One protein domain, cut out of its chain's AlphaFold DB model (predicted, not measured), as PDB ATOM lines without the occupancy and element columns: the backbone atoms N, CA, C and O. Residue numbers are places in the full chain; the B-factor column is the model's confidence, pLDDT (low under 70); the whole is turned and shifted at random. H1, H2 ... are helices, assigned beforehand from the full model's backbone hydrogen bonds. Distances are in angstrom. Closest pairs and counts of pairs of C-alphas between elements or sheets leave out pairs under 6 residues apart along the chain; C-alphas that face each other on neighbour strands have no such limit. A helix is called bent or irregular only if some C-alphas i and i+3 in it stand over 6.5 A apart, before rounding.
ATOM      1  N   GLU A 564     450.850 580.856 405.776       83.44
ATOM      2  CA  GLU A 564     450.482 581.240 404.405       83.44
ATOM      3  C   GLU A 564     449.153 582.009 404.365       83.44
ATOM      4  O   GLU A 564     449.046 583.040 403.699       83.44
ATOM      5  N   LYS A 565     448.152 581.600 405.162       85.06
ATOM      6  CA  LYS A 565     446.903 582.366 405.332       85.06
ATOM      7  C   LYS A 565     447.183 583.781 405.857       85.06
ATOM      8  O   LYS A 565     446.682 584.752 405.288       85.06
ATOM      9  N   ALA A 566     448.027 583.917 406.883       83.44
ATOM     10  CA  ALA A 566     448.422 585.218 407.423       83.44
ATOM     11  C   ALA A 566     449.234 586.048 406.412       83.44
ATOM     12  O   ALA A 566     448.994 587.245 406.276       83.44
ATOM     13  N   LYS A 567     450.146 585.422 405.659       89.88
ATOM     14  CA  LYS A 567     450.941 586.050 404.591       89.88
ATOM     15  C   LYS A 567     450.029 586.632 403.506       89.88
ATOM     16  O   LYS A 567     450.131 587.822 403.211       89.88
ATOM     17  N   LYS A 568     449.064 585.846 403.009       90.31
ATOM     18  CA  LYS A 568     448.029 586.279 402.051       90.31
ATOM     19  C   LYS A 568     447.155 587.404 402.618       90.31
ATOM     20  O   LYS A 568     446.847 588.366 401.915       90.31
ATOM     21  N   GLU A 569     446.776 587.336 403.895       89.56
ATOM     22  CA  GLU A 569     445.980 588.388 404.538       89.56
ATOM     23  C   GLU A 569     446.761 589.705 404.673       89.56
ATOM     24  O   GLU A 569     446.223 590.779 404.383       89.56
ATOM     25  N   ILE A 570     448.031 589.640 405.082       91.69
ATOM     26  CA  ILE A 570     448.913 590.807 405.184       91.69
ATOM     27  C   ILE A 570     449.170 591.388 403.791       91.69
ATOM     28  O   ILE A 570     449.048 592.601 403.625       91.69
ATOM     29  N   ALA A 571     449.428 590.552 402.781       93.38
ATOM     30  CA  ALA A 571     449.574 590.987 401.394       93.38
ATOM     31  C   ALA A 571     448.326 591.736 400.909       93.38
ATOM     32  O   ALA A 571     448.428 592.843 400.377       93.38
ATOM     33  N   ARG A 572     447.129 591.199 401.190       92.69
ATOM     34  CA  ARG A 572     445.855 591.865 400.887       92.69
ATOM     35  C   ARG A 572     445.734 593.215 401.595       92.69
ATOM     36  O   ARG A 572     445.354 594.190 400.958       92.69
ATOM     37  N   LYS A 573     446.080 593.296 402.886       94.56
ATOM     38  CA  LYS A 573     446.067 594.559 403.649       94.56
ATOM     39  C   LYS A 573     447.041 595.584 403.066       94.56
ATOM     40  O   LYS A 573     446.683 596.752 402.957       94.56
ATOM     41  N   CYS A 574     448.244 595.166 402.675       95.44
ATOM     42  CA  CYS A 574     449.218 596.028 402.006       95.44
ATOM     43  C   CYS A 574     448.688 596.529 400.656       95.44
ATOM     44  O   CYS A 574     448.787 597.720 400.379       95.44
ATOM     45  N   LEU A 575     448.045 595.667 399.864       95.06
ATOM     46  CA  LEU A 575     447.411 596.064 398.607       95.06
ATOM     47  C   LEU A 575     446.279 597.079 398.836       95.06
ATOM     48  O   LEU A 575     446.214 598.086 398.134       95.06
ATOM     49  N   THR A 576     445.413 596.865 399.829       93.06
ATOM     50  CA  THR A 576     444.357 597.827 400.185       93.06
ATOM     51  C   THR A 576     444.954 599.169 400.592       93.06
ATOM     52  O   THR A 576     444.583 600.182 400.005       93.06
ATOM     53  N   LYS A 577     445.947 599.166 401.492       94.31
ATOM     54  CA  LYS A 577     446.653 600.386 401.903       94.31
ATOM     55  C   LYS A 577     447.259 601.108 400.712       94.31
ATOM     56  O   LYS A 577     447.071 602.308 400.604       94.31
ATOM     57  N   SER A 578     447.900 600.391 399.783       96.12
ATOM     58  CA  SER A 578     448.473 601.011 398.582       96.12
ATOM     59  C   SER A 578     447.432 601.828 397.812       96.12
ATOM     60  O   SER A 578     447.745 602.916 397.350       96.12
ATOM     61  N   ASN A 579     446.178 601.375 397.734       90.81
ATOM     62  CA  ASN A 579     445.114 602.108 397.042       90.81
ATOM     63  C   ASN A 579     444.565 603.305 397.840       90.81
ATOM     64  O   ASN A 579     443.884 604.151 397.264       90.81
ATOM     65  N   GLU A 580     444.818 603.364 399.146       93.00
ATOM     66  CA  GLU A 580     444.370 604.444 400.032       93.00
ATOM     67  C   GLU A 580     445.401 605.571 400.139       93.00
ATOM     68  O   GLU A 580     445.023 606.729 400.338       93.00
ATOM     69  N   VAL A 581     446.692 605.247 400.019       93.44
ATOM     70  CA  VAL A 581     447.768 606.222 400.214       93.44
ATOM     71  C   VAL A 581     447.851 607.200 399.040       93.44
ATOM     72  O   VAL A 581     447.729 606.822 397.878       93.44
ATOM     73  N   MET A 582     448.067 608.479 399.356       83.69
ATOM     74  CA  MET A 582     448.120 609.570 398.375       83.69
ATOM     75  C   MET A 582     449.536 609.836 397.837       83.69
ATOM     76  O   MET A 582     449.676 610.456 396.785       83.69
ATOM     77  N   SER A 583     450.577 609.387 398.548       92.50
ATOM     78  CA  SER A 583     451.975 609.508 398.127       92.50
ATOM     79  C   SER A 583     452.353 608.384 397.164       92.50
ATOM     80  O   SER A 583     452.143 607.205 397.454       92.50
ATOM     81  N   GLU A 584     452.956 608.739 396.028       90.44
ATOM     82  CA  GLU A 584     453.401 607.776 395.015       90.44
ATOM     83  C   GLU A 584     454.490 606.836 395.549       90.44
ATOM     84  O   GLU A 584     454.474 605.641 395.260       90.44
ATOM     85  N   GLN A 585     455.397 607.348 396.383       91.88
ATOM     86  CA  GLN A 585     456.456 606.538 396.978       91.88
ATOM     87  C   GLN A 585     455.880 605.483 397.930       91.88
ATOM     88  O   GLN A 585     456.208 604.305 397.831       91.88
ATOM     89  N   GLU A 586     454.952 605.880 398.800       89.12
ATOM     90  CA  GLU A 586     454.305 604.952 399.733       89.12
ATOM     91  C   GLU A 586     453.411 603.944 398.997       89.12
ATOM     92  O   GLU A 586     453.350 602.771 399.374       89.12
ATOM     93  N   HIS A 587     452.749 604.371 397.915       92.56
ATOM     94  CA  HIS A 587     451.992 603.488 397.030       92.56
ATOM     95  C   HIS A 587     452.876 602.369 396.465       92.56
ATOM     96  O   HIS A 587     452.519 601.192 396.567       92.56
ATOM     97  N   GLN A 588     454.044 602.732 395.922       91.81
ATOM     98  CA  GLN A 588     455.023 601.781 395.395       91.81
ATOM     99  C   GLN A 588     455.550 600.856 396.497       91.81
ATOM    100  O   GLN A 588     455.549 599.640 396.317       91.81
ATOM    101  N   ASP A 589     455.894 601.383 397.673       93.44
ATOM    102  CA  ASP A 589     456.388 600.576 398.796       93.44
ATOM    103  C   ASP A 589     455.364 599.528 399.261       93.44
ATOM    104  O   ASP A 589     455.714 598.375 399.540       93.44
ATOM    105  N   PHE A 590     454.083 599.897 399.357       96.19
ATOM    106  CA  PHE A 590     453.027 598.961 399.746       96.19
ATOM    107  C   PHE A 590     452.722 597.929 398.659       96.19
ATOM    108  O   PHE A 590     452.482 596.766 398.998       96.19
ATOM    109  N   LEU A 591     452.770 598.316 397.379       94.75
ATOM    110  CA  LEU A 591     452.644 597.384 396.256       94.75
ATOM    111  C   LEU A 591     453.780 596.364 396.246       94.75
ATOM    112  O   LEU A 591     453.524 595.163 396.175       94.75
ATOM    113  N   GLN A 592     455.020 596.828 396.394       94.12
ATOM    114  CA  GLN A 592     456.198 595.971 396.461       94.12
ATOM    115  C   GLN A 592     456.109 594.995 397.638       94.12
ATOM    116  O   GLN A 592     456.335 593.799 397.469       94.12
ATOM    117  N   LYS A 593     455.713 595.468 398.827       93.81
ATOM    118  CA  LYS A 593     455.502 594.603 400.002       93.81
ATOM    119  C   LYS A 593     454.418 593.553 399.764       93.81
ATOM    120  O   LYS A 593     454.623 592.392 400.106       93.81
ATOM    121  N   ALA A 594     453.283 593.943 399.183       95.00
ATOM    122  CA  ALA A 594     452.193 593.015 398.895       95.00
ATOM    123  C   ALA A 594     452.619 591.937 397.886       95.00
ATOM    124  O   ALA A 594     452.361 590.757 398.110       95.00
ATOM    125  N   TRP A 595     453.331 592.334 396.829       95.00
ATOM    126  CA  TRP A 595     453.833 591.418 395.807       95.00
ATOM    127  C   TRP A 595     454.883 590.445 396.358       95.00
ATOM    128  O   TRP A 595     454.793 589.246 396.105       95.00
ATOM    129  N   ARG A 596     455.830 590.919 397.179       92.69
ATOM    130  CA  ARG A 596     456.860 590.068 397.813       92.69
ATOM    131  C   ARG A 596     456.265 589.037 398.767       92.69
ATOM    132  O   ARG A 596     456.767 587.922 398.856       92.69
ATOM    133  N   LEU A 597     455.198 589.404 399.475       92.00
ATOM    134  CA  LEU A 597     454.481 588.483 400.352       92.00
ATOM    135  C   LEU A 597     453.714 587.410 399.572       92.00
ATOM    136  O   LEU A 597     453.503 586.335 400.112       92.00
ATOM    137  N   GLU A 598     453.305 587.644 398.326       90.94
ATOM    138  CA  GLU A 598     452.679 586.588 397.517       90.94
ATOM    139  C   GLU A 598     453.697 585.730 396.748       90.94
ATOM    140  O   GLU A 598     453.435 584.550 396.548       90.94
ATOM    141  N   ASN A 599     454.861 586.279 396.380       90.19
ATOM    142  CA  ASN A 599     455.873 585.611 395.544       90.19
ATOM    143  C   ASN A 599     457.146 585.236 396.329       90.19
ATOM    144  O   ASN A 599     458.253 585.564 395.914       90.19
ATOM    145  N   ASP A 600     456.988 584.603 397.493       82.31
ATOM    146  CA  ASP A 600     458.087 583.998 398.272       82.31
ATOM    147  C   ASP A 600     459.321 584.882 398.525       82.31
ATOM    148  O   ASP A 600     460.459 584.427 398.462       82.31
ATOM    149  N   TRP A 601     459.091 586.145 398.901       78.50
ATOM    150  CA  TRP A 601     460.129 587.068 399.378       78.50
ATOM    151  C   TRP A 601     461.342 587.204 398.438       78.50
ATOM    152  O   TRP A 601     462.484 586.962 398.821       78.50
ATOM    153  N   VAL A 602     461.105 587.716 397.230       81.50
ATOM    154  CA  VAL A 602     462.179 588.154 396.318       81.50
ATOM    155  C   VAL A 602     463.067 589.230 396.979       81.50
ATOM    156  O   VAL A 602     462.577 590.083 397.740       81.50
ATOM    157  N   SER A 603     464.381 589.171 396.727       77.62
ATOM    158  CA  SER A 603     465.377 590.124 397.246       77.62
ATOM    159  C   SER A 603     465.147 591.538 396.701       77.62
ATOM    160  O   SER A 603     464.642 591.708 395.595       77.62
ATOM    161  N   MET A 604     465.540 592.567 397.464       71.69
ATOM    162  CA  MET A 604     465.426 593.974 397.039       71.69
ATOM    163  C   MET A 604     466.260 594.282 395.791       71.69
ATOM    164  O   MET A 604     465.859 595.122 394.993       71.69
ATOM    165  N   ASP A 605     467.378 593.584 395.601       77.12
ATOM    166  CA  ASP A 605     468.269 593.808 394.460       77.12
ATOM    167  C   ASP A 605     467.655 593.306 393.140       77.12
ATOM    168  O   ASP A 605     467.876 593.892 392.080       77.12
ATOM    169  N   ASP A 606     466.789 592.291 393.211       79.94
ATOM    170  CA  ASP A 606     466.079 591.736 392.052       79.94
ATOM    171  C   ASP A 606     464.806 592.534 391.698       79.94
ATOM    172  O   ASP A 606     464.224 592.362 390.622       79.94
ATOM    173  N   MET A 607     464.382 593.464 392.566       74.81
ATOM    174  CA  MET A 607     463.154 594.254 392.387       74.81
ATOM    175  C   MET A 607     463.200 595.183 391.173       74.81
ATOM    176  O   MET A 607     462.153 595.491 390.603       74.81
ATOM    177  N   ALA A 608     464.394 595.612 390.753       80.00
ATOM    178  CA  ALA A 608     464.560 596.444 389.562       80.00
ATOM    179  C   ALA A 608     464.087 595.719 388.289       80.00
ATOM    180  O   ALA A 608     463.495 596.335 387.407       80.00
ATOM    181  N   ASN A 609     464.276 594.397 388.226       82.31
ATOM    182  CA  ASN A 609     463.810 593.571 387.112       82.31
ATOM    183  C   ASN A 609     462.333 593.165 387.272       82.31
ATOM    184  O   ASN A 609     461.647 592.930 386.278       82.31
ATOM    185  N   ALA A 610     461.825 593.134 388.509       85.50
ATOM    186  CA  ALA A 610     460.461 592.717 388.834       85.50
ATOM    187  C   ALA A 610     459.394 593.818 388.672       85.50
ATOM    188  O   ALA A 610     458.204 593.522 388.758       85.50
ATOM    189  N   GLN A 611     459.759 595.080 388.410       87.38
ATOM    190  CA  GLN A 611     458.784 596.181 388.278       87.38
ATOM    191  C   GLN A 611     457.678 595.894 387.251       87.38
ATOM    192  O   GLN A 611     456.500 596.101 387.542       87.38
ATOM    193  N   GLY A 612     458.030 595.339 386.086       88.94
ATOM    194  CA  GLY A 612     457.041 594.963 385.072       88.94
ATOM    195  C   GLY A 612     456.120 593.814 385.506       88.94
ATOM    196  O   GLY A 612     454.966 593.751 385.084       88.94
ATOM    197  N   GLU A 613     456.598 592.915 386.367       91.62
ATOM    198  CA  GLU A 613     455.802 591.811 386.917       91.62
ATOM    199  C   GLU A 613     454.860 592.290 388.022       91.62
ATOM    200  O   GLU A 613     453.699 591.883 388.053       91.62
ATOM    201  N   ILE A 614     455.321 593.214 388.869       92.19
ATOM    202  CA  ILE A 614     454.509 593.865 389.906       92.19
ATOM    203  C   ILE A 614     453.316 594.584 389.270       92.19
ATOM    204  O   ILE A 614     452.190 594.491 389.764       92.19
ATOM    205  N   GLU A 615     453.537 595.269 388.149       91.25
ATOM    206  CA  GLU A 615     452.491 596.026 387.464       91.25
ATOM    207  C   GLU A 615     451.451 595.106 386.800       91.25
ATOM    208  O   GLU A 615     450.245 595.321 386.954       91.25
ATOM    209  N   ARG A 616     451.889 594.000 386.178       92.69
ATOM    210  CA  ARG A 616     450.981 592.951 385.664       92.69
ATOM    211  C   ARG A 616     450.167 592.299 386.778       92.69
ATOM    212  O   ARG A 616     448.950 592.163 386.648       92.69
ATOM    213  N   TRP A 617     450.820 591.941 387.882       94.56
ATOM    214  CA  TRP A 617     450.173 591.360 389.058       94.56
ATOM    215  C   TRP A 617     449.120 592.311 389.646       94.56
ATOM    216  O   TRP A 617     448.005 591.898 389.973       94.56
ATOM    217  N   ARG A 618     449.420 593.615 389.710       92.62
ATOM    218  CA  ARG A 618     448.469 594.643 390.151       92.62
ATOM    219  C   ARG A 618     447.233 594.693 389.255       92.62
ATOM    220  O   ARG A 618     446.110 594.728 389.765       92.62
ATOM    221  N   GLU A 619     447.415 594.706 387.934       93.38
ATOM    222  CA  GLU A 619     446.291 594.693 386.994       93.38
ATOM    223  C   GLU A 619     445.425 593.443 387.152       93.38
ATOM    224  O   GLU A 619     444.194 593.532 387.124       93.38
ATOM    225  N   GLU A 620     446.052 592.282 387.333       94.06
ATOM    226  CA  GLU A 620     445.366 591.013 387.548       94.06
ATOM    227  C   GLU A 620     444.520 591.043 388.828       94.06
ATOM    228  O   GLU A 620     443.319 590.757 388.786       94.06
ATOM    229  N   LYS A 621     445.087 591.504 389.951       93.25
ATOM    230  CA  LYS A 621     444.354 591.658 391.219       93.25
ATOM    231  C   LYS A 621     443.230 592.685 391.116       93.25
ATOM    232  O   LYS A 621     442.145 592.458 391.651       93.25
ATOM    233  N   SER A 622     443.440 593.787 390.394       89.06
ATOM    234  CA  SER A 622     442.391 594.781 390.141       89.06
ATOM    235  C   SER A 622     441.235 594.191 389.327       89.06
ATOM    236  O   SER A 622     440.070 594.445 389.646       89.06
ATOM    237  N   LYS A 623     441.528 593.383 388.299       92.75
ATOM    238  CA  LYS A 623     440.513 592.677 387.498       92.75
ATOM    239  C   LYS A 623     439.762 591.645 388.346       92.75
ATOM    240  O   LYS A 623     438.533 591.608 388.296       92.75
ATOM    241  N   ALA A 624     440.472 590.874 389.171       90.12
ATOM    242  CA  ALA A 624     439.882 589.886 390.073       90.12
ATOM    243  C   ALA A 624     438.959 590.531 391.123       90.12
ATOM    244  O   ALA A 624     437.841 590.061 391.342       90.12
ATOM    245  N   ASN A 625     439.373 591.648 391.729       87.25
ATOM    246  CA  ASN A 625     438.548 592.384 392.691       87.25
ATOM    247  C   ASN A 625     437.297 592.980 392.031       87.25
ATOM    248  O   ASN A 625     436.200 592.845 392.573       87.25
ATOM    249  N   ALA A 626     437.426 593.553 390.830       88.38
ATOM    250  CA  ALA A 626     436.280 594.051 390.070       88.38
ATOM    251  C   ALA A 626     435.300 592.928 389.679       88.38
ATOM    252  O   ALA A 626     434.086 593.144 389.662       88.38
ATOM    253  N   ALA A 627     435.798 591.722 389.383       90.88
ATOM    254  CA  ALA A 627     434.962 590.551 389.122       90.88
ATOM    255  C   ALA A 627     434.211 590.093 390.385       90.88
ATOM    256  O   ALA A 627     432.998 589.892 390.323       90.88
ATOM    257  N   LYS A 628     434.890 590.021 391.542       89.12
ATOM    258  CA  LYS A 628     434.264 589.698 392.839       89.12
ATOM    259  C   LYS A 628     433.191 590.715 393.231       89.12
ATOM    260  O   LYS A 628     432.118 590.325 393.683       89.12
ATOM    261  N   GLU A 629     433.428 592.005 392.998       87.50
ATOM    262  CA  GLU A 629     432.442 593.056 393.275       87.50
ATOM    263  C   GLU A 629     431.206 592.942 392.363       87.50
ATOM    264  O   GLU A 629     430.069 593.086 392.823       87.50
ATOM    265  N   LYS A 630     431.400 592.628 391.074       91.69
ATOM    266  CA  LYS A 630     430.293 592.360 390.139       91.69
ATOM    267  C   LYS A 630     429.490 591.122 390.544       91.69
ATOM    268  O   LYS A 630     428.261 591.189 390.536       91.69
ATOM    269  N   ALA A 631     430.161 590.037 390.937       88.69
ATOM    270  CA  ALA A 631     429.514 588.813 391.411       88.69
ATOM    271  C   ALA A 631     428.717 589.053 392.705       88.69
ATOM    272  O   ALA A 631     427.563 588.638 392.808       88.69
ATOM    273  N   GLY A 632     429.278 589.809 393.656       85.69
ATOM    274  CA  GLY A 632     428.583 590.202 394.885       85.69
ATOM    275  C   GLY A 632     427.302 590.996 394.609       85.69
ATOM    276  O   GLY A 632     426.255 590.684 395.178       85.69
ATOM    277  N   LYS A 633     427.355 591.966 393.681       87.94
ATOM    278  CA  LYS A 633     426.186 592.762 393.251       87.94
ATOM    279  C   LYS A 633     425.119 591.921 392.549       87.94
ATOM    280  O   LYS A 633     423.930 592.160 392.739       87.94
ATOM    281  N   GLN A 634     425.516 590.938 391.740       85.69
ATOM    282  CA  GLN A 634     424.568 590.011 391.116       85.69
ATOM    283  C   GLN A 634     423.881 589.121 392.156       85.69
ATOM    284  O   GLN A 634     422.663 588.985 392.107       85.69
ATOM    285  N   ARG A 635     424.623 588.591 393.137       83.88
ATOM    286  CA  ARG A 635     424.061 587.751 394.207       83.88
ATOM    287  C   ARG A 635     423.061 588.516 395.076       83.88
ATOM    288  O   ARG A 635     421.995 587.996 395.377       83.88
ATOM    289  N   THR A 636     423.367 589.769 395.419       80.69
ATOM    290  CA  THR A 636     422.432 590.631 396.169       80.69
ATOM    291  C   THR A 636     421.174 590.945 395.372       80.69
ATOM    292  O   THR A 636     420.095 590.918 395.943       80.69
ATOM    293  N   LYS A 637     421.288 591.158 394.055       83.12
ATOM    294  CA  LYS A 637     420.134 591.394 393.174       83.12
ATOM    295  C   LYS A 637     419.235 590.163 392.977       83.12
ATOM    296  O   LYS A 637     418.095 590.326 392.576       83.12
ATOM    297  N   VAL A 638     419.746 588.948 393.189       79.50
ATOM    298  CA  VAL A 638     418.946 587.706 393.138       79.50
ATOM    299  C   VAL A 638     418.229 587.445 394.469       79.50
ATOM    300  O   VAL A 638     417.190 586.796 394.484       79.50
ATOM    301  N   LEU A 639     418.781 587.944 395.579       66.69
ATOM    302  CA  LEU A 639     418.201 587.811 396.919       66.69
ATOM    303  C   LEU A 639     417.122 588.867 397.229       66.69
ATOM    304  O   LEU A 639     416.308 588.637 398.119       66.69
ATOM    305  N   THR A 640     417.139 590.006 396.531       60.69
ATOM    306  CA  THR A 640     416.102 591.058 396.564       60.69
ATOM    307  C   THR A 640     415.086 590.857 395.458       60.69
ATOM    308  O   THR A 640     413.880 591.022 395.732       60.69
TER     309      THR A 640
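Overview. This is residues 564 to 640 of the 640 residues of the protein "Hypothetical protein" of Alexandrium catenella (UniProt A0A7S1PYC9). A long helix, H3, crosses a short helical hairpin, H1 and H2, packing on H2 with residues 614 to 618, and beyond the hairpin a free arm sticks out, residues 623 to 640, of which 623 to 639 belong to H3. H1 and H2 lie side by side, and H3 has a kink near residue 611. The printed part has 77 residues, with three named helices in the order H1, H2, H3 and no named strand; the class is all helix. The whole is loose, with a radius of gyration of the C-alphas of 14.7 A, and elongated, spanning 52 by 29 by 20 A.

Along the chain. H3, the longest helix, holds residues 604 to 639 and measures 47.6 A from its first C-alpha to its last, at (418.201, 587.811, 396.919). It is irregular: C-alphas 609 and 612 are 7.2 A apart, and the kink near residue 611 is 68 degrees. H2, residues 584 to 598, measures 21.3 A. H1, residues 564 to 580, measures 24.4 A and begins with C-alpha 564 at (450.482, 581.240, 404.405).

Arrangement. H3 touches H2 with residues 614 to 618 alone, and H2 touches H3 with residues 591 to 595 alone; their closest C-alphas, those of Ile 614 and Trp 595, are 6.4 A apart. Their lines are about perpendicular, at 83 degrees, though the line of H3 is a rough one. H2 and H1 touch and form a hairpin, running opposite ways at a shallow tilt of 17 degrees; their closest C-alphas, those of Ala 594 and Ala 571, are 4.1 A apart. H1 and H3 are apart. Every O i to N i+4 pair is within hydrogen-bond range in H1 and H2; in H3, 28 of 32 are.

Size, cuts and confidence. The C-alphas farthest apart, those of Asp 605 and Thr 640, are 52.3 A apart. Without the free stretch, the body spans 28 by 26 by 19 A. Both links are tight, and the printed part has no cut. The mean pLDDT of the printed part is 88.3; residues 639 to 640 are under 70.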